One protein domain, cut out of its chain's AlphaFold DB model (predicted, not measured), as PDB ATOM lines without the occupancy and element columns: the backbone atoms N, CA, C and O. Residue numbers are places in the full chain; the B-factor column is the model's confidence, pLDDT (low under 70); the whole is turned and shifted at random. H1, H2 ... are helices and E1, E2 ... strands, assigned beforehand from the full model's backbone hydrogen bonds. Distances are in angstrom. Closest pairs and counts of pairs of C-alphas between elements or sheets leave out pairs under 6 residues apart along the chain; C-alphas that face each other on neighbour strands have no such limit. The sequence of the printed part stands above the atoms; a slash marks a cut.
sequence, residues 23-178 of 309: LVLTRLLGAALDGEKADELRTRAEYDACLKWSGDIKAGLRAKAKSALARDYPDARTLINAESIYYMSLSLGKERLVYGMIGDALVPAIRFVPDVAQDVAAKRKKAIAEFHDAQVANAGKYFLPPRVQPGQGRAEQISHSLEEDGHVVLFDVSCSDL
ATOM      1  N   LEU A  23      66.336   2.074 -41.728       43.97
ATOM      2  CA  LEU A  23      65.464   3.140 -41.212       43.97
ATOM      3  C   LEU A  23      64.069   2.628 -40.817       43.97
ATOM      4  O   LEU A  23      63.454   3.128 -39.876       43.97
ATOM      5  N   VAL A  24      63.581   1.596 -41.512       45.97
ATOM      6  CA  VAL A  24      62.335   0.889 -41.171       45.97
ATOM      7  C   VAL A  24      62.556  -0.015 -39.957       45.97
ATOM      8  O   VAL A  24      61.725  -0.027 -39.049       45.97
ATOM      9  N   LEU A  25      63.712  -0.688 -39.877       42.06
ATOM     10  CA  LEU A  25      64.056  -1.541 -38.739       42.06
ATOM     11  C   LEU A  25      64.257  -0.728 -37.452       42.06
ATOM     12  O   LEU A  25      63.747  -1.124 -36.411       42.06
ATOM     13  N   THR A  26      64.919   0.438 -37.505       46.28
ATOM     14  CA  THR A  26      65.053   1.323 -36.324       46.28
ATOM     15  C   THR A  26      63.718   1.908 -35.869       46.28
ATOM     16  O   THR A  26      63.516   2.066 -34.668       46.28
ATOM     17  N   ARG A  27      62.779   2.194 -36.783       45.12
ATOM     18  CA  ARG A  27      61.426   2.652 -36.421       45.12
ATOM     19  C   ARG A  27      60.578   1.545 -35.796       45.12
ATOM     20  O   ARG A  27      59.908   1.802 -34.802       45.12
ATOM     21  N   LEU A  28      60.634   0.325 -36.334       43.28
ATOM     22  CA  LEU A  28      59.920  -0.832 -35.780       43.28
ATOM     23  C   LEU A  28      60.520  -1.296 -34.444       43.28
ATOM     24  O   LEU A  28      59.769  -1.570 -33.513       43.28
ATOM     25  N   LEU A  29      61.851  -1.307 -34.305       47.19
ATOM     26  CA  LEU A  29      62.535  -1.594 -33.036       47.19
ATOM     27  C   LEU A  29      62.304  -0.487 -31.999       47.19
ATOM     28  O   LEU A  29      62.063  -0.785 -30.835       47.19
ATOM     29  N   GLY A  30      62.314   0.783 -32.416       49.84
ATOM     30  CA  GLY A  30      62.000   1.921 -31.548       49.84
ATOM     31  C   GLY A  30      60.545   1.935 -31.068       49.84
ATOM     32  O   GLY A  30      60.290   2.320 -29.935       49.84
ATOM     33  N   ALA A  31      59.600   1.468 -31.891       46.91
ATOM     34  CA  ALA A  31      58.203   1.283 -31.496       46.91
ATOM     35  C   ALA A  31      57.995   0.042 -30.611       46.91
ATOM     36  O   ALA A  31      57.150   0.074 -29.728       46.91
ATOM     37  N   ALA A  32      58.773  -1.029 -30.806       47.84
ATOM     38  CA  ALA A  32      58.726  -2.227 -29.965       47.84
ATOM     39  C   ALA A  32      59.350  -2.025 -28.568       47.84
ATOM     40  O   ALA A  32      58.958  -2.705 -27.623       47.84
ATOM     41  N   LEU A  33      60.308  -1.100 -28.430       51.88
ATOM     42  CA  LEU A  33      60.959  -0.753 -27.157       51.88
ATOM     43  C   LEU A  33      60.172   0.276 -26.327       51.88
ATOM     44  O   LEU A  33      60.428   0.421 -25.135       51.88
ATOM     45  N   ASP A  34      59.214   0.967 -26.943       61.16
ATOM     46  CA  ASP A  34      58.392   2.008 -26.327       61.16
ATOM     47  C   ASP A  34      56.955   1.476 -26.198       61.16
ATOM     48  O   ASP A  34      56.132   1.616 -27.104       61.16
ATOM     49  N   GLY A  35      56.679   0.758 -25.102       63.22
ATOM     50  CA  GLY A  35      55.458  -0.045 -24.924       63.22
ATOM     51  C   GLY A  35      54.144   0.716 -25.149       63.22
ATOM     52  O   GLY A  35      53.170   0.121 -25.609       63.22
ATOM     53  N   GLU A  36      54.130   2.029 -24.907       65.88
ATOM     54  CA  GLU A  36      52.990   2.902 -25.210       65.88
ATOM     55  C   GLU A  36      52.766   3.081 -26.721       65.88
ATOM     56  O   GLU A  36      51.632   2.971 -27.189       65.88
ATOM     57  N   LYS A  37      53.831   3.262 -27.518       71.00
ATOM     58  CA  LYS A  37      53.727   3.363 -28.987       71.00
ATOM     59  C   LYS A  37      53.335   2.038 -29.631       71.00
ATOM     60  O   LYS A  37      52.580   2.031 -30.604       71.00
ATOM     61  N   ALA A  38      53.817   0.914 -29.097       70.88
ATOM     62  CA  ALA A  38      53.387  -0.409 -29.549       70.88
ATOM     63  C   ALA A  38      51.883  -0.633 -29.308       70.88
ATOM     64  O   ALA A  38      51.178  -1.133 -30.188       70.88
ATOM     65  N   ASP A  39      51.377  -0.239 -28.135       74.50
ATOM     66  CA  ASP A  39      49.959  -0.358 -27.788       74.50
ATOM     67  C   ASP A  39      49.075   0.573 -28.637       74.50
ATOM     68  O   ASP A  39      48.010   0.166 -29.109       74.50
ATOM     69  N   GLU A  40      49.533   1.793 -28.920       77.38
ATOM     70  CA  GLU A  40      48.830   2.726 -29.804       77.38
ATOM     71  C   GLU A  40      48.726   2.206 -31.251       77.38
ATOM     72  O   GLU A  40      47.648   2.250 -31.853       77.38
ATOM     73  N   LEU A  41      49.812   1.652 -31.804       79.06
ATOM     74  CA  LEU A  41      49.810   1.058 -33.146       79.06
ATOM     75  C   LEU A  41      48.904  -0.175 -33.228       79.06
ATOM     76  O   LEU A  41      48.132  -0.311 -34.180       79.06
ATOM     77  N   ARG A  42      48.952  -1.053 -32.219       81.25
ATOM     78  CA  ARG A  42      48.081  -2.234 -32.151       81.25
ATOM     79  C   ARG A  42      46.609  -1.838 -32.086       81.25
ATOM     80  O   ARG A  42      45.808  -2.324 -32.878       81.25
ATOM     81  N   THR A  43      46.258  -0.919 -31.186       84.38
ATOM     82  CA  THR A  43      44.869  -0.456 -31.043       84.38
ATOM     83  C   THR A  43      44.364   0.273 -32.280       84.38
ATOM     84  O   THR A  43      43.176   0.184 -32.587       84.38
ATOM     85  N   ARG A  44      45.235   0.968 -33.025       85.00
ATOM     86  CA  ARG A  44      44.872   1.514 -34.337       85.00
ATOM     87  C   ARG A  44      44.540   0.406 -35.332       85.00
ATOM     88  O   ARG A  44      43.485   0.471 -35.948       85.00
ATOM     89  N   ALA A  45      45.402  -0.601 -35.464       80.88
ATOM     90  CA  ALA A  45      45.187  -1.698 -36.406       80.88
ATOM     91  C   ALA A  45      43.885  -2.467 -36.115       80.88
ATOM     92  O   ALA A  45      43.124  -2.757 -37.035       80.88
ATOM     93  N   GLU A  46      43.595  -2.746 -34.842       83.94
ATOM     94  CA  GLU A  46      42.342  -3.389 -34.420       83.94
ATOM     95  C   GLU A  46      41.112  -2.511 -34.703       83.94
ATOM     96  O   GLU A  46      40.104  -2.993 -35.224       83.94
ATOM     97  N   TYR A  47      41.202  -1.209 -34.416       81.19
ATOM     98  CA  TYR A  47      40.138  -0.246 -34.708       81.19
ATOM     99  C   TYR A  47      39.855  -0.145 -36.216       81.19
ATOM    100  O   TYR A  47      38.699  -0.204 -36.638       81.19
ATOM    101  N   ASP A  48      40.905  -0.064 -37.037       80.12
ATOM    102  CA  ASP A  48      40.801  -0.010 -38.498       80.12
ATOM    103  C   ASP A  48      40.239  -1.321 -39.071       80.12
ATOM    104  O   ASP A  48      39.437  -1.296 -40.007       80.12
ATOM    105  N   ALA A  49      40.579  -2.470 -38.478       80.06
ATOM    106  CA  ALA A  49      39.985  -3.754 -38.838       80.06
ATOM    107  C   ALA A  49      38.477  -3.801 -38.533       80.06
ATOM    108  O   ALA A  49      37.705  -4.281 -39.365       80.06
ATOM    109  N   CYS A  50      38.037  -3.261 -37.390       78.62
ATOM    110  CA  CYS A  50      36.613  -3.161 -37.053       78.62
ATOM    111  C   CYS A  50      35.859  -2.232 -38.017       78.62
ATOM    112  O   CYS A  50      34.774  -2.581 -38.490       78.62
ATOM    113  N   LEU A  51      36.448  -1.078 -38.356       77.31
ATOM    114  CA  LEU A  51      35.907  -0.164 -39.367       77.31
ATOM    115  C   LEU A  51      35.761  -0.856 -40.722       77.31
ATOM    116  O   LEU A  51      34.694  -0.790 -41.335       77.31
ATOM    117  N   LYS A  52      36.814  -1.548 -41.170       81.12
ATOM    118  CA  LYS A  52      36.812  -2.273 -42.440       81.12
ATOM    119  C   LYS A  52      35.740  -3.358 -42.454       81.12
ATOM    120  O   LYS A  52      34.947  -3.405 -43.388       81.12
ATOM    121  N   TRP A  53      35.675  -4.185 -41.412       87.06
ATOM    122  CA  TRP A  53      34.649  -5.221 -41.288       87.06
ATOM    123  C   TRP A  53      33.237  -4.626 -41.363       87.06
ATOM    124  O   TRP A  53      32.400  -5.118 -42.118       87.06
ATOM    125  N   SER A  54      32.980  -3.530 -40.637       80.81
ATOM    126  CA  SER A  54      31.666  -2.876 -40.657       80.81
ATOM    127  C   SER A  54      31.334  -2.331 -42.044       80.81
ATOM    128  O   SER A  54      30.188  -2.456 -42.476       80.81
ATOM    129  N   GLY A  55      32.313  -1.731 -42.725       80.75
ATOM    130  CA  GLY A  55      32.155  -1.209 -44.079       80.75
ATOM    131  C   GLY A  55      31.853  -2.310 -45.093       80.75
ATOM    132  O   GLY A  55      30.904  -2.180 -45.865       80.75
ATOM    133  N   ASP A  56      32.598  -3.414 -45.047       83.56
ATOM    134  CA  ASP A  56      32.435  -4.544 -45.965       83.56
ATOM    135  C   ASP A  56      31.040  -5.183 -45.840       83.56
ATOM    136  O   ASP A  56      30.387  -5.451 -46.852       83.56
ATOM    137  N   ILE A  57      30.538  -5.377 -44.612       84.31
ATOM    138  CA  ILE A  57      29.196  -5.945 -44.402       84.31
ATOM    139  C   ILE A  57      28.101  -5.003 -44.907       84.31
ATOM    140  O   ILE A  57      27.222  -5.443 -45.651       84.31
ATOM    141  N   LYS A  58      28.157  -3.711 -44.556       83.06
ATOM    142  CA  LYS A  58      27.189  -2.712 -45.046       83.06
ATOM    143  C   LYS A  58      27.196  -2.634 -46.572       83.06
ATOM    144  O   LYS A  58      26.143  -2.655 -47.207       83.06
ATOM    145  N   ALA A  59      28.380  -2.621 -47.186       83.81
ATOM    146  CA  ALA A  59      28.519  -2.636 -48.638       83.81
ATOM    147  C   ALA A  59      27.871  -3.882 -49.265       83.81
ATOM    148  O   ALA A  59      27.168  -3.759 -50.270       83.81
ATOM    149  N   GLY A  60      28.041  -5.057 -48.650       88.81
ATOM    150  CA  GLY A  60      27.385  -6.296 -49.068       88.81
ATOM    151  C   GLY A  60      25.857  -6.220 -49.002       88.81
ATOM    152  O   GLY A  60      25.185  -6.538 -49.984       88.81
ATOM    153  N   LEU A  61      25.296  -5.741 -47.889       88.12
ATOM    154  CA  LEU A  61      23.843  -5.584 -47.716       88.12
ATOM    155  C   LEU A  61      23.260  -4.567 -48.703       88.12
ATOM    156  O   LEU A  61      22.233  -4.818 -49.330       88.12
ATOM    157  N   ARG A  62      23.958  -3.453 -48.935       86.19
ATOM    158  CA  ARG A  62      23.583  -2.455 -49.947       86.19
ATOM    159  C   ARG A  62      23.643  -2.999 -51.366       86.19
ATOM    160  O   ARG A  62      22.815  -2.619 -52.190       86.19
ATOM    161  N   ALA A  63      24.621  -3.846 -51.676       90.56
ATOM    162  CA  ALA A  63      24.706  -4.492 -52.980       90.56
ATOM    163  C   ALA A  63      23.510  -5.429 -53.203       90.56
ATOM    164  O   ALA A  63      22.867  -5.334 -54.245       90.56
ATOM    165  N   LYS A  64      23.153  -6.239 -52.196       92.94
ATOM    166  CA  LYS A  64      21.933  -7.059 -52.222       92.94
ATOM    167  C   LYS A  64      20.684  -6.203 -52.430       92.94
ATOM    168  O   LYS A  64      19.942  -6.459 -53.373       92.94
ATOM    169  N   ALA A  65      20.538  -5.122 -51.657       90.12
ATOM    170  CA  ALA A  65      19.414  -4.192 -51.774       90.12
ATOM    171  C   ALA A  65      19.290  -3.616 -53.188       90.12
ATOM    172  O   ALA A  65      18.205  -3.589 -53.762       90.12
ATOM    173  N   LYS A  66      20.409  -3.181 -53.781       90.25
ATOM    174  CA  LYS A  66      20.444  -2.685 -55.165       90.25
ATOM    175  C   LYS A  66      19.992  -3.752 -56.158       90.25
ATOM    176  O   LYS A  66      19.206  -3.441 -57.049       90.25
ATOM    177  N   SER A  67      20.475  -4.983 -56.016       92.94
ATOM    178  CA  SER A  67      20.096  -6.095 -56.891       92.94
ATOM    179  C   SER A  67      18.618  -6.463 -56.755       92.94
ATOM    180  O   SER A  67      17.953  -6.640 -57.774       92.94
ATOM    181  N   ALA A  68      18.092  -6.531 -55.531       92.88
ATOM    182  CA  ALA A  68      16.682  -6.804 -55.265       92.88
ATOM    183  C   ALA A  68      15.778  -5.694 -55.823       92.88
ATOM    184  O   ALA A  68      14.854  -5.967 -56.586       92.88
ATOM    185  N   LEU A  69      16.114  -4.424 -55.572       87.56
ATOM    186  CA  LEU A  69      15.363  -3.287 -56.107       87.56
ATOM    187  C   LEU A  69      15.391  -3.229 -57.635       87.56
ATOM    188  O   LEU A  69      14.360  -2.962 -58.240       87.56
ATOM    189  N   ALA A  70      16.529  -3.515 -58.271       89.44
ATOM    190  CA  ALA A  70      16.615  -3.570 -59.732       89.44
ATOM    191  C   ALA A  70      15.805  -4.733 -60.332       89.44
ATOM    192  O   ALA A  70      15.331  -4.634 -61.461       89.44
ATOM    193  N   ARG A  71      15.636  -5.836 -59.596       91.00
ATOM    194  CA  ARG A  71      14.790  -6.966 -59.999       91.00
ATOM    195  C   ARG A  71      13.304  -6.620 -59.875       91.00
ATOM    196  O   ARG A  71      12.545  -6.864 -60.809       91.00
ATOM    197  N   ASP A  72      12.900  -6.042 -58.749       86.12
ATOM    198  CA  ASP A  72      11.487  -5.816 -58.419       86.12
ATOM    199  C   ASP A  72      10.940  -4.528 -59.082       86.12
ATOM    200  O   ASP A  72       9.772  -4.438 -59.490       86.12
ATOM    201  N   TYR A  73      11.825  -3.547 -59.278       84.12
ATOM    202  CA  TYR A  73      11.561  -2.241 -59.878       84.12
ATOM    203  C   TYR A  73      12.614  -1.904 -60.956       84.12
ATOM    204  O   TYR A  73      13.407  -0.976 -60.796       84.12
ATOM    205  N   PRO A  74      12.637  -2.641 -62.083       83.88
ATOM    206  CA  PRO A  74      13.681  -2.523 -63.110       83.88
ATOM    207  C   PRO A  74      13.705  -1.172 -63.833       83.88
ATOM    208  O   PRO A  74      14.724  -0.786 -64.399       83.88
ATOM    209  N   ASP A  75      12.587  -0.454 -63.822       82.19
ATOM    210  CA  ASP A  75      12.432   0.879 -64.397       82.19
ATOM    211  C   ASP A  75      12.624   2.000 -63.363       82.19
ATOM    212  O   ASP A  75      12.484   3.179 -63.695       82.19
ATOM    213  N   ALA A  76      12.911   1.652 -62.104       79.38
ATOM    214  CA  ALA A  76      12.995   2.627 -61.040       79.38
ATOM    215  C   ALA A  76      14.387   3.222 -60.880       79.38
ATOM    216  O   ALA A  76      15.409   2.538 -60.768       79.38
ATOM    217  N   ARG A  77      14.408   4.544 -60.754       78.75
ATOM    218  CA  ARG A  77      15.584   5.265 -60.304       78.75
ATOM    219  C   ARG A  77      15.677   5.152 -58.791       78.75
ATOM    220  O   ARG A  77      14.777   5.592 -58.083       78.75
ATOM    221  N   THR A  78      16.779   4.609 -58.287       73.94
ATOM    222  CA  THR A  78      16.953   4.370 -56.850       73.94
ATOM    223  C   THR A  78      18.017   5.287 -56.256       73.94
ATOM    224  O   THR A  78      19.153   5.326 -56.727       73.94
ATOM    225  N   LEU A  79      17.656   5.984 -55.180       68.81
ATOM    226  CA  LEU A  79      18.551   6.735 -54.314       68.81
ATOM    227  C   LEU A  79      18.875   5.901 -53.069       68.81
ATOM    228  O   LEU A  79      18.068   5.771 -52.148       68.81
ATOM    229  N   ILE A  80      20.091   5.363 -53.042       68.38
ATOM    230  CA  ILE A  80      20.684   4.721 -51.866       68.38
ATOM    231  C   ILE A  80      21.866   5.579 -51.429       68.38
ATOM    232  O   ILE A  80      22.917   5.578 -52.069       68.38
ATOM    233  N   ASN A  81      21.687   6.314 -50.337       64.00
ATOM    234  CA  ASN A  81      22.763   7.071 -49.704       64.00
ATOM    235  C   ASN A  81      23.664   6.095 -48.942       64.00
ATOM    236  O   ASN A  81      23.148   5.377 -48.092       64.00
ATOM    237  N   ALA A  82      24.971   6.100 -49.229       57.78
ATOM    238  CA  ALA A  82      25.984   5.201 -48.663       57.78
ATOM    239  C   ALA A  82      26.022   5.145 -47.126       57.78
ATOM    240  O   ALA A  82      26.448   4.136 -46.577       57.78
ATOM    241  N   GLU A  83      25.532   6.185 -46.453       56.47
ATOM    242  CA  GLU A  83      25.563   6.311 -44.993       56.47
ATOM    243  C   GLU A  83      24.165   6.256 -44.355       56.47
ATOM    244  O   GLU A  83      24.033   6.094 -43.144       56.47
ATOM    245  N   SER A  84      23.096   6.360 -45.154       62.50
ATOM    246  CA  SER A  84      21.719   6.265 -44.652       62.50
ATOM    247  C   SER A  84      21.250   4.822 -44.638       62.50
ATOM    248  O   SER A  84      21.368   4.122 -45.643       62.50
ATOM    249  N   ILE A  85      20.627   4.394 -43.541       63.84
ATOM    250  CA  ILE A  85      19.920   3.110 -43.496       63.84
ATOM    251  C   ILE A  85      18.651   3.120 -44.353       63.84
ATOM    252  O   ILE A  85      18.043   2.078 -44.522       63.84
ATOM    253  N   TYR A  86      18.231   4.264 -44.891       68.19
ATOM    254  CA  TYR A  86      17.022   4.390 -45.697       68.19
ATOM    255  C   TYR A  86      17.332   4.593 -47.177       68.19
ATOM    256  O   TYR A  86      18.348   5.192 -47.544       68.19
ATOM    257  N   TYR A  87      16.409   4.146 -48.023       71.50
ATOM    258  CA  TYR A  87      16.449   4.371 -49.460       71.50
ATOM    259  C   TYR A  87      15.109   4.877 -49.985       71.50
ATOM    260  O   TYR A  87      14.049   4.665 -49.392       71.50
ATOM    261  N   MET A  88      15.181   5.507 -51.152       69.25
ATOM    262  CA  MET A  88      14.024   5.864 -51.963       69.25
ATOM    263  C   MET A  88      14.206   5.308 -53.369       69.25
ATOM    264  O   MET A  88      15.305   5.341 -53.914       69.25
ATOM    265  N   SER A  89      13.137   4.810 -53.970       75.00
ATOM    266  CA  SER A  89      13.123   4.353 -55.354       75.00
ATOM    267  C   SER A  89      11.891   4.891 -56.065       75.00
ATOM    268  O   SER A  89      10.793   4.846 -55.522       75.00
ATOM    269  N   LEU A  90      12.080   5.438 -57.260       71.88
ATOM    270  CA  LEU A  90      11.040   6.069 -58.059       71.88
ATOM    271  C   LEU A  90      10.883   5.316 -59.378       71.88
ATOM    272  O   LEU A  90      11.744   5.420 -60.251       71.88
ATOM    273  N   SER A  91       9.775   4.596 -59.533       76.38
ATOM    274  CA  SER A  91       9.369   3.964 -60.791       76.38
ATOM    275  C   SER A  91       8.473   4.928 -61.557       76.38
ATOM    276  O   SER A  91       7.312   5.131 -61.206       76.38
ATOM    277  N   LEU A  92       9.021   5.535 -62.609       65.56
ATOM    278  CA  LEU A  92       8.271   6.456 -63.465       65.56
ATOM    279  C   LEU A  92       7.269   5.709 -64.351       65.56
ATOM    280  O   LEU A  92       6.170   6.205 -64.573       65.56
ATOM    281  N   GLY A  93       7.620   4.504 -64.815       67.88
ATOM    282  CA  GLY A  93       6.747   3.688 -65.656       67.88
ATOM    283  C   GLY A  93       5.535   3.137 -64.906       67.88
ATOM    284  O   GLY A  93       4.461   3.016 -65.491       67.88
ATOM    285  N   LYS A  94       5.682   2.833 -63.610       66.19
ATOM    286  CA  LYS A  94       4.575   2.383 -62.747       66.19
ATOM    287  C   LYS A  94       3.970   3.511 -61.901       66.19
ATOM    288  O   LYS A  94       3.038   3.248 -61.149       66.19
ATOM    289  N   GLU A  95       4.496   4.733 -62.002       70.56
ATOM    290  CA  GLU A  95       4.110   5.902 -61.195       70.56
ATOM    291  C   GLU A  95       4.140   5.640 -59.675       70.56
ATOM    292  O   GLU A  95       3.208   6.001 -58.950       70.56
ATOM    293  N   ARG A  96       5.201   4.987 -59.176       69.12
ATOM    294  CA  ARG A  96       5.338   4.613 -57.755       69.12
ATOM    295  C   ARG A  96       6.582   5.203 -57.104       69.12
ATOM    296  O   ARG A  96       7.663   5.179 -57.691       69.12
ATOM    297  N   LEU A  97       6.430   5.638 -55.855       67.88
ATOM    298  CA  LEU A  97       7.531   5.937 -54.945       67.88
ATOM    299  C   LEU A  97       7.585   4.856 -53.864       67.88
ATOM    300  O   LEU A  97       6.661   4.691 -53.068       67.88
ATOM    301  N   VAL A  98       8.709   4.158 -53.823       72.56
ATOM    302  CA  VAL A  98       9.022   3.134 -52.834       72.56
ATOM    303  C   VAL A  98      10.005   3.724 -51.840       72.56
ATOM    304  O   VAL A  98      11.062   4.229 -52.216       72.56
ATOM    305  N   TYR A  99       9.673   3.636 -50.562       69.44
ATOM    306  CA  TYR A  99      10.551   4.014 -49.468       69.44
ATOM    307  C   TYR A  99      10.795   2.802 -48.584       69.44
ATOM    308  O   TYR A  99       9.871   2.070 -48.215       69.44
ATOM    309  N   GLY A 100      12.047   2.593 -48.216       70.44
ATOM    310  CA  GLY A 100      12.400   1.457 -47.394       70.44
ATOM    311  C   GLY A 100      13.686   1.653 -46.627       70.44
ATOM    312  O   GLY A 100      14.301   2.720 -46.633       70.44
ATOM    313  N   MET A 101      14.069   0.588 -45.945       75.00
ATOM    314  CA  MET A 101      15.258   0.520 -45.116       75.00
ATOM    315  C   MET A 101      16.183  -0.577 -45.640       75.00
ATOM    316  O   MET A 101      15.721  -1.591 -46.149       75.00
ATOM    317  N   ILE A 102      17.482  -0.360 -45.531       80.75
ATOM    318  CA  ILE A 102      18.567  -1.253 -45.918       80.75
ATOM    319  C   ILE A 102      19.044  -1.997 -44.666       80.75
ATOM    320  O   ILE A 102      18.979  -1.473 -43.551       80.75
ATOM    321  N   GLY A 103      19.583  -3.200 -44.859       80.31
ATOM    322  CA  GLY A 103      20.181  -4.040 -43.820       80.31
ATOM    323  C   GLY A 103      21.331  -3.396 -43.038       80.31
ATOM    324  O   GLY A 103      21.762  -3.950 -42.035       80.31
ATOM    325  N   ASP A 104      21.807  -2.207 -43.405       78.12
ATOM    326  CA  ASP A 104      22.747  -1.434 -42.585       78.12
ATOM    327  C   ASP A 104      22.274  -1.253 -41.137       78.12
ATOM    328  O   ASP A 104      23.107  -1.200 -40.234       78.12
ATOM    329  N   ALA A 105      20.955  -1.212 -40.909       67.69
ATOM    330  CA  ALA A 105      20.350  -1.154 -39.576       67.69
ATOM    331  C   ALA A 105      20.718  -2.350 -38.671       67.69
ATOM    332  O   ALA A 105      20.545  -2.274 -37.455       67.69
ATOM    333  N   LEU A 106      21.215  -3.446 -39.253       73.44
ATOM    334  CA  LEU A 106      21.653  -4.651 -38.540       73.44
ATOM    335  C   LEU A 106      23.098  -4.551 -38.063       73.44
ATOM    336  O   LEU A 106      23.516  -5.270 -37.158       73.44
ATOM    337  N   VAL A 107      23.882  -3.682 -38.699       78.62
ATOM    338  CA  VAL A 107      25.319  -3.609 -38.477       78.62
ATOM    339  C   VAL A 107      25.585  -2.624 -37.339       78.62
ATOM    340  O   VAL A 107      25.246  -1.442 -37.467       78.62
ATOM    341  N   PRO A 108      26.204  -3.057 -36.225       75.44
ATOM    342  CA  PRO A 108      26.550  -2.147 -35.144       75.44
ATOM    343  C   PRO A 108      27.477  -1.036 -35.653       75.44
ATOM    344  O   PRO A 108      28.316  -1.247 -36.527       75.44
ATOM    345  N   ALA A 109      27.322   0.171 -35.113       74.50
ATOM    346  CA  ALA A 109      28.199   1.287 -35.443       74.50
ATOM    347  C   ALA A 109      29.405   1.288 -34.500       74.50
ATOM    348  O   ALA A 109      29.231   1.304 -33.282       74.50
ATOM    349  N   ILE A 110      30.619   1.335 -35.049       75.81
ATOM    350  CA  ILE A 110      31.804   1.638 -34.246       75.81
ATOM    351  C   ILE A 110      31.878   3.145 -33.997       75.81
ATOM    352  O   ILE A 110      31.694   3.962 -34.902       75.81
ATOM    353  N   ARG A 111      32.112   3.528 -32.742       77.62
ATOM    354  CA  ARG A 111      32.213   4.934 -32.356       77.62
ATOM    355  C   ARG A 111      33.455   5.567 -32.984       77.62
ATOM    356  O   ARG A 111      34.559   5.071 -32.782       77.62
ATOM    357  N   PHE A 112      33.277   6.705 -33.655       77.56
ATOM    358  CA  PHE A 112      34.393   7.471 -34.203       77.56
ATOM    359  C   PHE A 112      35.322   7.995 -33.096       77.56
ATOM    360  O   PHE A 112      34.870   8.630 -32.137       77.56
ATOM    361  N   VAL A 113      36.627   7.758 -33.252       74.12
ATOM    362  CA  VAL A 113      37.683   8.304 -32.390       74.12
ATOM    363  C   VAL A 113      38.660   9.110 -33.253       74.12
ATOM    364  O   VAL A 113      39.383   8.506 -34.045       74.12
ATOM    365  N   PRO A 114      38.706  10.450 -33.122       70.88
ATOM    366  CA  PRO A 114      39.621  11.267 -33.905       70.88
ATOM    367  C   PRO A 114      41.069  11.043 -33.466       70.88
ATOM    368  O   PRO A 114      41.359  10.935 -32.273       70.88
ATOM    369  N   ASP A 115      41.985  11.055 -34.433       69.62
ATOM    370  CA  ASP A 115      43.418  10.803 -34.211       69.62
ATOM    371  C   ASP A 115      44.098  11.886 -33.355       69.62
ATOM    372  O   ASP A 115      45.174  11.667 -32.813       69.62
ATOM    373  N   VAL A 116      43.442  13.038 -33.186       72.06
ATOM    374  CA  VAL A 116      43.892  14.166 -32.355       72.06
ATOM    375  C   VAL A 116      43.264  14.188 -30.955       72.06
ATOM    376  O   VAL A 116      43.418  15.162 -30.219       72.06
ATOM    377  N   ALA A 117      42.498  13.161 -30.574       70.44
ATOM    378  CA  ALA A 117      41.893  13.104 -29.248       70.44
ATOM    379  C   ALA A 117      42.955  12.976 -28.142       70.44
ATOM    380  O   ALA A 117      43.968  12.312 -28.305       70.44
ATOM    381  N   GLN A 118      42.685  13.514 -26.953       76.81
ATOM    382  CA  GLN A 118      43.414  13.064 -25.761       76.81
ATOM    383  C   GLN A 118      43.092  11.588 -25.482       76.81
ATOM    384  O   GLN A 118      41.936  11.182 -25.655       76.81
ATOM    385  N   ASP A 119      44.093  10.812 -25.061       83.44
ATOM    386  CA  ASP A 119      43.992   9.381 -24.738       83.44
ATOM    387  C   ASP A 119      43.419   8.521 -25.878       83.44
ATOM    388  O   ASP A 119      42.544   7.671 -25.666       83.44
ATOM    389  N   VAL A 120      43.891   8.750 -27.111       82.56
ATOM    390  CA  VAL A 120      43.394   8.072 -28.326       82.56
ATOM    391  C   VAL A 120      43.347   6.552 -28.152       82.56
ATOM    392  O   VAL A 120      42.320   5.941 -28.446       82.56
ATOM    393  N   ALA A 121      44.420   5.940 -27.640       84.00
ATOM    394  CA  ALA A 121      44.509   4.491 -27.462       84.00
ATOM    395  C   ALA A 121      43.422   3.953 -26.513       84.00
ATOM    396  O   ALA A 121      42.732   2.987 -26.841       84.00
ATOM    397  N   ALA A 122      43.196   4.611 -25.371       87.88
ATOM    398  CA  ALA A 122      42.157   4.219 -24.419       87.88
ATOM    399  C   ALA A 122      40.745   4.390 -25.007       87.88
ATOM    400  O   ALA A 122      39.888   3.518 -24.851       87.88
ATOM    401  N   LYS A 123      40.506   5.484 -25.744       86.50
ATOM    402  CA  LYS A 123      39.229   5.727 -26.432       86.50
ATOM    403  C   LYS A 123      38.966   4.717 -27.549       86.50
ATOM    404  O   LYS A 123      37.833   4.255 -27.663       86.50
ATOM    405  N   ARG A 124      39.986   4.334 -28.327       86.94
ATOM    406  CA  ARG A 124      39.885   3.269 -29.341       86.94
ATOM    407  C   ARG A 124      39.573   1.923 -28.695       86.94
ATOM    408  O   ARG A 124      38.617   1.287 -29.118       86.94
ATOM    409  N   LYS A 125      40.284   1.533 -27.628       90.44
ATOM    410  CA  LYS A 125      39.988   0.298 -26.870       90.44
ATOM    411  C   LYS A 125      38.538   0.256 -26.395       90.44
ATOM    412  O   LYS A 125      37.865  -0.754 -26.571       90.44
ATOM    413  N   LYS A 126      38.040   1.367 -25.844       91.31
ATOM    414  CA  LYS A 126      36.641   1.482 -25.423       91.31
ATOM    415  C   LYS A 126      35.670   1.338 -26.599       91.31
ATOM    416  O   LYS A 126      34.715   0.580 -26.487       91.31
ATOM    417  N   ALA A 127      35.924   2.017 -27.718       81.56
ATOM    418  CA  ALA A 127      35.085   1.920 -28.913       81.56
ATOM    419  C   ALA A 127      35.057   0.499 -29.505       81.56
ATOM    420  O   ALA A 127      34.000   0.043 -29.927       81.56
ATOM    421  N   ILE A 128      36.198  -0.204 -29.509       86.06
ATOM    422  CA  ILE A 128      36.309  -1.604 -29.946       86.06
ATOM    423  C   ILE A 128      35.500  -2.522 -29.022       86.06
ATOM    424  O   ILE A 128      34.722  -3.339 -29.506       86.06
ATOM    425  N   ALA A 129      35.641  -2.370 -27.702       86.12
ATOM    426  CA  ALA A 129      34.896  -3.170 -26.732       86.12
ATOM    427  C   ALA A 129      33.378  -2.965 -26.873       86.12
ATOM    428  O   ALA A 129      32.646  -3.932 -27.047       86.12
ATOM    429  N   GLU A 130      32.920  -1.708 -26.912       85.81
ATOM    430  CA  GLU A 130      31.506  -1.366 -27.131       85.81
ATOM    431  C   GLU A 130      30.977  -1.942 -28.455       85.81
ATOM    432  O   GLU A 130      29.839  -2.401 -28.528       85.81
ATOM    433  N   PHE A 131      31.801  -1.936 -29.505       83.38
ATOM    434  CA  PHE A 131      31.446  -2.497 -30.803       83.38
ATOM    435  C   PHE A 131      31.301  -4.022 -30.766       83.38
ATOM    436  O   PHE A 131      30.317  -4.542 -31.287       83.38
ATOM    437  N   HIS A 132      32.226  -4.743 -30.127       84.44
ATOM    438  CA  HIS A 132      32.120  -6.194 -29.962       84.44
ATOM    439  C   HIS A 132      30.944  -6.592 -29.069       84.44
ATOM    440  O   HIS A 132      30.191  -7.500 -29.425       84.44
ATOM    441  N   ASP A 133      30.724  -5.878 -27.966       82.50
ATOM    442  CA  ASP A 133      29.555  -6.085 -27.110       82.50
ATOM    443  C   ASP A 133      28.263  -5.872 -27.908       82.50
ATOM    444  O   ASP A 133      27.335  -6.677 -27.821       82.50
ATOM    445  N   ALA A 134      28.216  -4.835 -28.753       78.75
ATOM    446  CA  ALA A 134      27.090  -4.586 -29.644       78.75
ATOM    447  C   ALA A 134      26.939  -5.668 -30.725       78.75
ATOM    448  O   ALA A 134      25.810  -6.033 -31.026       78.75
ATOM    449  N   GLN A 135      28.020  -6.219 -31.289       78.19
ATOM    450  CA  GLN A 135      27.945  -7.354 -32.222       78.19
ATOM    451  C   GLN A 135      27.311  -8.582 -31.560       78.19
ATOM    452  O   GLN A 135      26.436  -9.214 -32.149       78.19
ATOM    453  N   VAL A 136      27.720  -8.898 -30.329       74.31
ATOM    454  CA  VAL A 136      27.170 -10.024 -29.563       74.31
ATOM    455  C   VAL A 136      25.716  -9.756 -29.164       74.31
ATOM    456  O   VAL A 136      24.868 -10.632 -29.298       74.31
ATOM    457  N   ALA A 137      25.401  -8.542 -28.711       67.19
ATOM    458  CA  ALA A 137      24.054  -8.165 -28.289       67.19
ATOM    459  C   ALA A 137      23.062  -8.026 -29.457       67.19
ATOM    460  O   ALA A 137      21.874  -8.311 -29.276       67.19
ATOM    461  N   ASN A 138      23.538  -7.600 -30.632       66.12
ATOM    462  CA  ASN A 138      22.751  -7.468 -31.859       66.12
ATOM    463  C   ASN A 138      22.655  -8.772 -32.653       66.12
ATOM    464  O   ASN A 138      21.942  -8.789 -33.654       66.12
ATOM    465  N   ALA A 139      23.304  -9.858 -32.221       57.50
ATOM    466  CA  ALA A 139      23.068 -11.185 -32.775       57.50
ATOM    467  C   ALA A 139      21.579 -11.550 -32.586       57.50
ATOM    468  O   ALA A 139      21.159 -12.010 -31.526       57.50
ATOM    469  N   GLY A 140      20.763 -11.253 -33.601       49.84
ATOM    470  CA  GLY A 140      19.311 -11.435 -33.603       49.84
ATOM    471  C   GLY A 140      18.466 -10.255 -33.093       49.84
ATOM    472  O   GLY A 140      17.258 -10.428 -32.929       49.84
ATOM    473  N   LYS A 141      19.034  -9.062 -32.837       54.53
ATOM    474  CA  LYS A 141      18.246  -7.863 -32.470       54.53
ATOM    475  C   LYS A 141      18.326  -6.788 -33.548       54.53
ATOM    476  O   LYS A 141      19.397  -6.303 -33.894       54.53
ATOM    477  N   TYR A 142      17.153  -6.399 -34.030       55.16
ATOM    478  CA  TYR A 142      16.948  -5.503 -35.161       55.16
ATOM    479  C   TYR A 142      16.430  -4.163 -34.642       55.16
ATOM    480  O   TYR A 142      15.503  -4.134 -33.827       55.16
ATOM    481  N   PHE A 143      16.981  -3.051 -35.129       53.22
ATOM    482  CA  PHE A 143      16.356  -1.746 -34.927       53.22
ATOM    483  C   PHE A 143      15.142  -1.639 -35.851       53.22
ATOM    484  O   PHE A 143      15.255  -1.305 -37.027       53.22
ATOM    485  N   LEU A 144      13.972  -1.987 -35.315       49.31
ATOM    486  CA  LEU A 144      12.699  -1.804 -36.003       49.31
ATOM    487  C   LEU A 144      12.217  -0.357 -35.823       49.31
ATOM    488  O   LEU A 144      12.322   0.180 -34.718       49.31
ATOM    489  N   PRO A 145      11.652   0.275 -36.869       43.44
ATOM    490  CA  PRO A 145      11.057   1.594 -36.724       43.44
ATOM    491  C   PRO A 145       9.917   1.572 -35.688       43.44
ATOM    492  O   PRO A 145       9.194   0.573 -35.606       43.44
ATOM    493  N   PRO A 146       9.665   2.678 -34.959       38.38
ATOM    494  CA  PRO A 146       8.728   2.726 -33.823       38.38
ATOM    495  C   PRO A 146       7.286   2.293 -34.137       38.38
ATOM    496  O   PRO A 146       6.523   1.945 -33.236       38.38
ATOM    497  N   ARG A 147       6.885   2.323 -35.417       38.75
ATOM    498  CA  ARG A 147       5.535   1.966 -35.890       38.75
ATOM    499  C   ARG A 147       5.356   0.488 -36.235       38.75
ATOM    500  O   ARG A 147       4.223   0.049 -36.430       38.75
ATOM    501  N   VAL A 148       6.433  -0.295 -36.302       43.69
ATOM    502  CA  VAL A 148       6.321  -1.754 -36.371       43.69
ATOM    503  C   VAL A 148       6.165  -2.242 -34.939       43.69
ATOM    504  O   VAL A 148       7.153  -2.513 -34.263       43.69
ATOM    505  N   GLN A 149       4.922  -2.326 -34.449       43.12
ATOM    506  CA  GLN A 149       4.683  -3.000 -33.173       43.12
ATOM    507  C   GLN A 149       5.207  -4.437 -33.297       43.12
ATOM    508  O   GLN A 149       4.776  -5.162 -34.205       43.12
ATOM    509  N   PRO A 150       6.162  -4.848 -32.449       40.47
ATOM    510  CA  PRO A 150       6.757  -6.163 -32.555       40.47
ATOM    511  C   PRO A 150       5.729  -7.209 -32.120       40.47
ATOM    512  O   PRO A 150       5.513  -7.448 -30.936       40.47
ATOM    513  N   GLY A 151       5.101  -7.859 -33.095       53.50
ATOM    514  CA  GLY A 151       4.763  -9.271 -32.957       53.50
ATOM    515  C   GLY A 151       6.013 -10.076 -33.305       53.50
ATOM    516  O   GLY A 151       6.679  -9.735 -34.284       53.50
ATOM    517  N   GLN A 152       6.339 -11.116 -32.529       56.62
ATOM    518  CA  GLN A 152       7.567 -11.913 -32.714       56.62
ATOM    519  C   GLN A 152       7.787 -12.325 -34.185       56.62
ATOM    520  O   GLN A 152       8.855 -12.076 -34.732       56.62
ATOM    521  N   GLY A 153       6.735 -12.774 -34.882       60.12
ATOM    522  CA  GLY A 153       6.838 -13.174 -36.292       60.12
ATOM    523  C   GLY A 153       7.087 -12.038 -37.298       60.12
ATOM    524  O   GLY A 153       7.697 -12.272 -38.335       60.12
ATOM    525  N   ARG A 154       6.668 -10.793 -37.024       65.25
ATOM    526  CA  ARG A 154       6.894  -9.663 -37.952       65.25
ATOM    527  C   ARG A 154       8.328  -9.140 -37.864       65.25
ATOM    528  O   ARG A 154       8.888  -8.721 -38.871       65.25
ATOM    529  N   ALA A 155       8.914  -9.170 -36.668       66.19
ATOM    530  CA  ALA A 155      10.309  -8.801 -36.453       66.19
ATOM    531  C   ALA A 155      11.257  -9.765 -37.182       66.19
ATOM    532  O   ALA A 155      12.152  -9.316 -37.893       66.19
ATOM    533  N   GLU A 156      11.000 -11.069 -37.063       71.44
ATOM    534  CA  GLU A 156      11.755 -12.130 -37.740       71.44
ATOM    535  C   GLU A 156      11.638 -12.041 -39.268       71.44
ATOM    536  O   GLU A 156      12.632 -12.172 -39.970       71.44
ATOM    537  N   GLN A 157      10.456 -11.729 -39.808       73.12
ATOM    538  CA  GLN A 157      10.284 -11.532 -41.255       73.12
ATOM    539  C   GLN A 157      11.072 -10.330 -41.792       73.12
ATOM    540  O   GLN A 157      11.689 -10.414 -42.852       73.12
ATOM    541  N   ILE A 158      11.060  -9.204 -41.071       75.50
ATOM    542  CA  ILE A 158      11.813  -8.005 -41.471       75.50
ATOM    543  C   ILE A 158      13.315  -8.282 -41.403       75.50
ATOM    544  O   ILE A 158      14.044  -7.934 -42.326       75.50
ATOM    545  N   SER A 159      13.755  -8.926 -40.326       76.31
ATOM    546  CA  SER A 159      15.113  -9.433 -40.146       76.31
ATOM    547  C   SER A 159      15.578 -10.255 -41.343       76.31
ATOM    548  O   SER A 159      16.564  -9.908 -41.990       76.31
ATOM    549  N   HIS A 160      14.801 -11.280 -41.682       82.12
ATOM    550  CA  HIS A 160      15.088 -12.185 -42.778       82.12
ATOM    551  C   HIS A 160      15.186 -11.433 -44.108       82.12
ATOM    552  O   HIS A 160      16.152 -11.598 -44.843       82.12
ATOM    553  N   SER A 161      14.247 -10.520 -44.380       83.81
ATOM    554  CA  SER A 161      14.268  -9.681 -45.585       83.81
ATOM    555  C   SER A 161      15.518  -8.792 -45.656       83.81
ATOM    556  O   SER A 161      16.134  -8.654 -46.714       83.81
ATOM    557  N   LEU A 162      15.930  -8.200 -44.531       85.25
ATOM    558  CA  LEU A 162      17.137  -7.374 -44.456       85.25
ATOM    559  C   LEU A 162      18.419  -8.197 -44.651       85.25
ATOM    560  O   LEU A 162      19.392  -7.661 -45.171       85.25
ATOM    561  N   GLU A 163      18.435  -9.472 -44.267       83.94
ATOM    562  CA  GLU A 163      19.583 -10.369 -44.449       83.94
ATOM    563  C   GLU A 163      19.648 -10.979 -45.858       83.94
ATOM    564  O   GLU A 163      20.732 -11.048 -46.456       83.94
ATOM    565  N   GLU A 164      18.506 -11.397 -46.404       88.94
ATOM    566  CA  GLU A 164      18.395 -12.052 -47.709       88.94
ATOM    567  C   GLU A 164      18.463 -11.061 -48.869       88.94
ATOM    568  O   GLU A 164      19.396 -11.128 -49.672       88.94
ATOM    569  N   ASP A 165      17.513 -10.128 -48.930       91.25
ATOM    570  CA  ASP A 165      17.400  -9.136 -50.002       91.25
ATOM    571  C   ASP A 165      18.202  -7.865 -49.697       91.25
ATOM    572  O   ASP A 165      18.411  -7.030 -50.576       91.25
ATOM    573  N   GLY A 166      18.689  -7.693 -48.466       90.06
ATOM    574  CA  GLY A 166      19.448  -6.504 -48.073       90.06
ATOM    575  C   GLY A 166      18.576  -5.287 -47.771       90.06
ATOM    576  O   GLY A 166      19.115  -4.230 -47.440       90.06
ATOM    577  N   HIS A 167      17.250  -5.394 -47.892       88.12
ATOM    578  CA  HIS A 167      16.328  -4.291 -47.651       88.12
ATOM    579  C   HIS A 167      14.933  -4.766 -47.231       88.12
ATOM    580  O   HIS A 167      14.577  -5.933 -47.367       88.12
ATOM    581  N   VAL A 168      14.132  -3.825 -46.739       82.19
ATOM    582  CA  VAL A 168      12.699  -3.984 -46.509       82.19
ATOM    583  C   VAL A 168      11.964  -2.752 -47.025       82.19
ATOM    584  O   VAL A 168      12.393  -1.615 -46.803       82.19
ATOM    585  N   VAL A 169      10.844  -2.967 -47.710       79.19
ATOM    586  CA  VAL A 169       9.942  -1.886 -48.114       79.19
ATOM    587  C   VAL A 169       9.108  -1.472 -46.906       79.19
ATOM    588  O   VAL A 169       8.420  -2.296 -46.304       79.19
ATOM    589  N   LEU A 170       9.166  -0.192 -46.545       65.75
ATOM    590  CA  LEU A 170       8.356   0.371 -45.464       65.75
ATOM    591  C   LEU A 170       7.055   0.958 -46.011       65.75
ATOM    592  O   LEU A 170       5.996   0.764 -45.417       65.75
ATOM    593  N   PHE A 171       7.139   1.642 -47.153       60.25
ATOM    594  CA  PHE A 171       5.995   2.208 -47.853       60.25
ATOM    595  C   PHE A 171       6.183   2.093 -49.361       60.25
ATOM    596  O   PHE A 171       7.286   2.250 -49.883       60.25
ATOM    597  N   ASP A 172       5.077   1.868 -50.052       71.38
ATOM    598  CA  ASP A 172       5.016   1.844 -51.503       71.38
ATOM    599  C   ASP A 172       3.734   2.555 -51.937       71.38
ATOM    600  O   ASP A 172       2.631   2.026 -51.777       71.38
ATOM    601  N   VAL A 173       3.882   3.779 -52.433       60.28
ATOM    602  CA  VAL A 173       2.769   4.697 -52.692       60.28
ATOM    603  C   VAL A 173       2.718   5.095 -54.159       60.28
ATOM    604  O   VAL A 173       3.754   5.228 -54.816       60.28
ATOM    605  N   SER A 174       1.508   5.320 -54.678       59.38
ATOM    606  CA  SER A 174       1.370   5.968 -55.980       59.38
ATOM    607  C   SER A 174       1.867   7.403 -55.876       59.38
ATOM    608  O   SER A 174       1.547   8.122 -54.929       59.38
ATOM    609  N   CYS A 175       2.601   7.862 -56.884       59.34
ATOM    610  CA  CYS A 175       3.013   9.256 -56.962       59.34
ATOM    611  C   CYS A 175       1.814  10.215 -57.055       59.34
ATOM    612  O   CYS A 175       1.933  11.376 -56.674       59.34
ATOM    613  N   SER A 176       0.651   9.737 -57.512       52.38
ATOM    614  CA  SER A 176      -0.590  10.519 -57.509       52.38
ATOM    615  C   SER A 176      -1.118  10.803 -56.097       52.38
ATOM    616  O   SER A 176      -1.685  11.870 -55.873       52.38
ATOM    617  N   ASP A 177      -0.849   9.916 -55.134       45.78
ATOM    618  CA  ASP A 177      -1.233  10.075 -53.727       45.78
ATOM    619  C   ASP A 177      -0.248  10.969 -52.952       45.78
ATOM    620  O   ASP A 177      -0.576  11.481 -51.883       45.78
ATOM    621  N   LEU A 178       0.959  11.205 -53.486       45.34
ATOM    622  CA  LEU A 178       1.921  12.160 -52.912       45.34
ATOM    623  C   LEU A 178       1.455  13.617 -53.068       45.34
ATOM    624  O   LEU A 178       1.894  14.495 -52.322       45.34
TER     625      LEU A 178
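This is residues 23 to 178 of the 309 residues of an uncharacterized protein of Stenotrophomonas tumulicola (UniProt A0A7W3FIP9). A four-stranded antiparallel sheet covers the last part of one long helix, H2, which runs on far beyond the sheet as the spine of the model. H4 packs on the other half of this spine, H1 turns off sharply at its far end, and H5 stands by the sheet's edge strand E4. The 156 printed residues, with five named helices and four named strands in the order H1 H2 E1 E2 E3 H3 H4 H5 E4, are of the mixed class, helices and strands. The sheet's order is E1 E2 E3 E4. The whole is loose, with a radius of gyration of the C-alphas of 20.9 A, and elongated, spanning 68 by 36 by 25 A.

E1, residues 76 to 80, E2, residues 86 to 91, and E3, residues 96 to 102, form a meander, each strand the antiparallel neighbour of the one before, with hairpins E1 and E2, and E2 and E3. N 79 and O 88 are 2.7 A apart, and N 89 and O 98 2.8 A, both within hydrogen-bond range. E4, residues 167 to 174, is antiparallel to E3, with N 99 and O 171 at 2.8 A; it bends by 59 degrees at residue 170. The sheet is twisted. H2, residues 35 to 72, is on the sheet at a height of 7.1 A, over E2 and E3; it runs along the strands, at 23 degrees to E3 on the local plane. H5, residues 152 to 164, is on the sheet over E4 and stands up from it, rising 46 degrees out of the local plane. H3, residues 103 to 106, only grazes the sheet with residues 103 to 105. H2 is the hub, touching four helices. It touches H3 with residues 58 to 65 alone, the closest C-alphas being those of Lys 58 and Asp 104, 5.2 A apart. H4, residues 120 to 137, touches H2 at a steep tilt of 41 degrees, the same way; the closest C-alphas, of Glu 40 and Ala 121, are 5.2 A apart. H5 only just touches H2, with 3 pairs of C-alphas within 8 A, the closest those of Leu 61 and Glu 163, 7.2 A apart. H1, residues 23 to 33, only just touches H2, with 3 such pairs, and only at the corner; the closest C-alphas are those of Ala 31 and Ala 38, 5.5 A apart, and the lines are about perpendicular at 74 degrees. H4 is apart from H3 and H5. Every O i to N i+4 pair is within hydrogen-bond range in H1, H2, H4 and H5; H3 is too short for such a pair.

H2 is 55.6 A long, from C-alpha 35 at (55.458, -0.045, -24.924) to C-alpha 72 at (11.487, -5.816, -58.419). H4 measures 25.3 A, E4 20.0 A, E3 18.7 A and H5 18.5 A. H1 begins with C-alpha 23 at (65.464, 3.140, -41.212), and E4 ends with C-alpha 174 at (1.370, 5.968, -55.980).

The two C-alphas farthest apart, of Thr 26 and Ser 176, are 69.6 A apart. The printed part has no cut. The links H3 to H4, residues 107 to 119, and H4 to H5, residues 138 to 151, are long. The mean pLDDT of the printed part is 72.0, and 58 residues are under 70, among them 23 to 36, 79 to 86, 137 to 155 and 173 to 178.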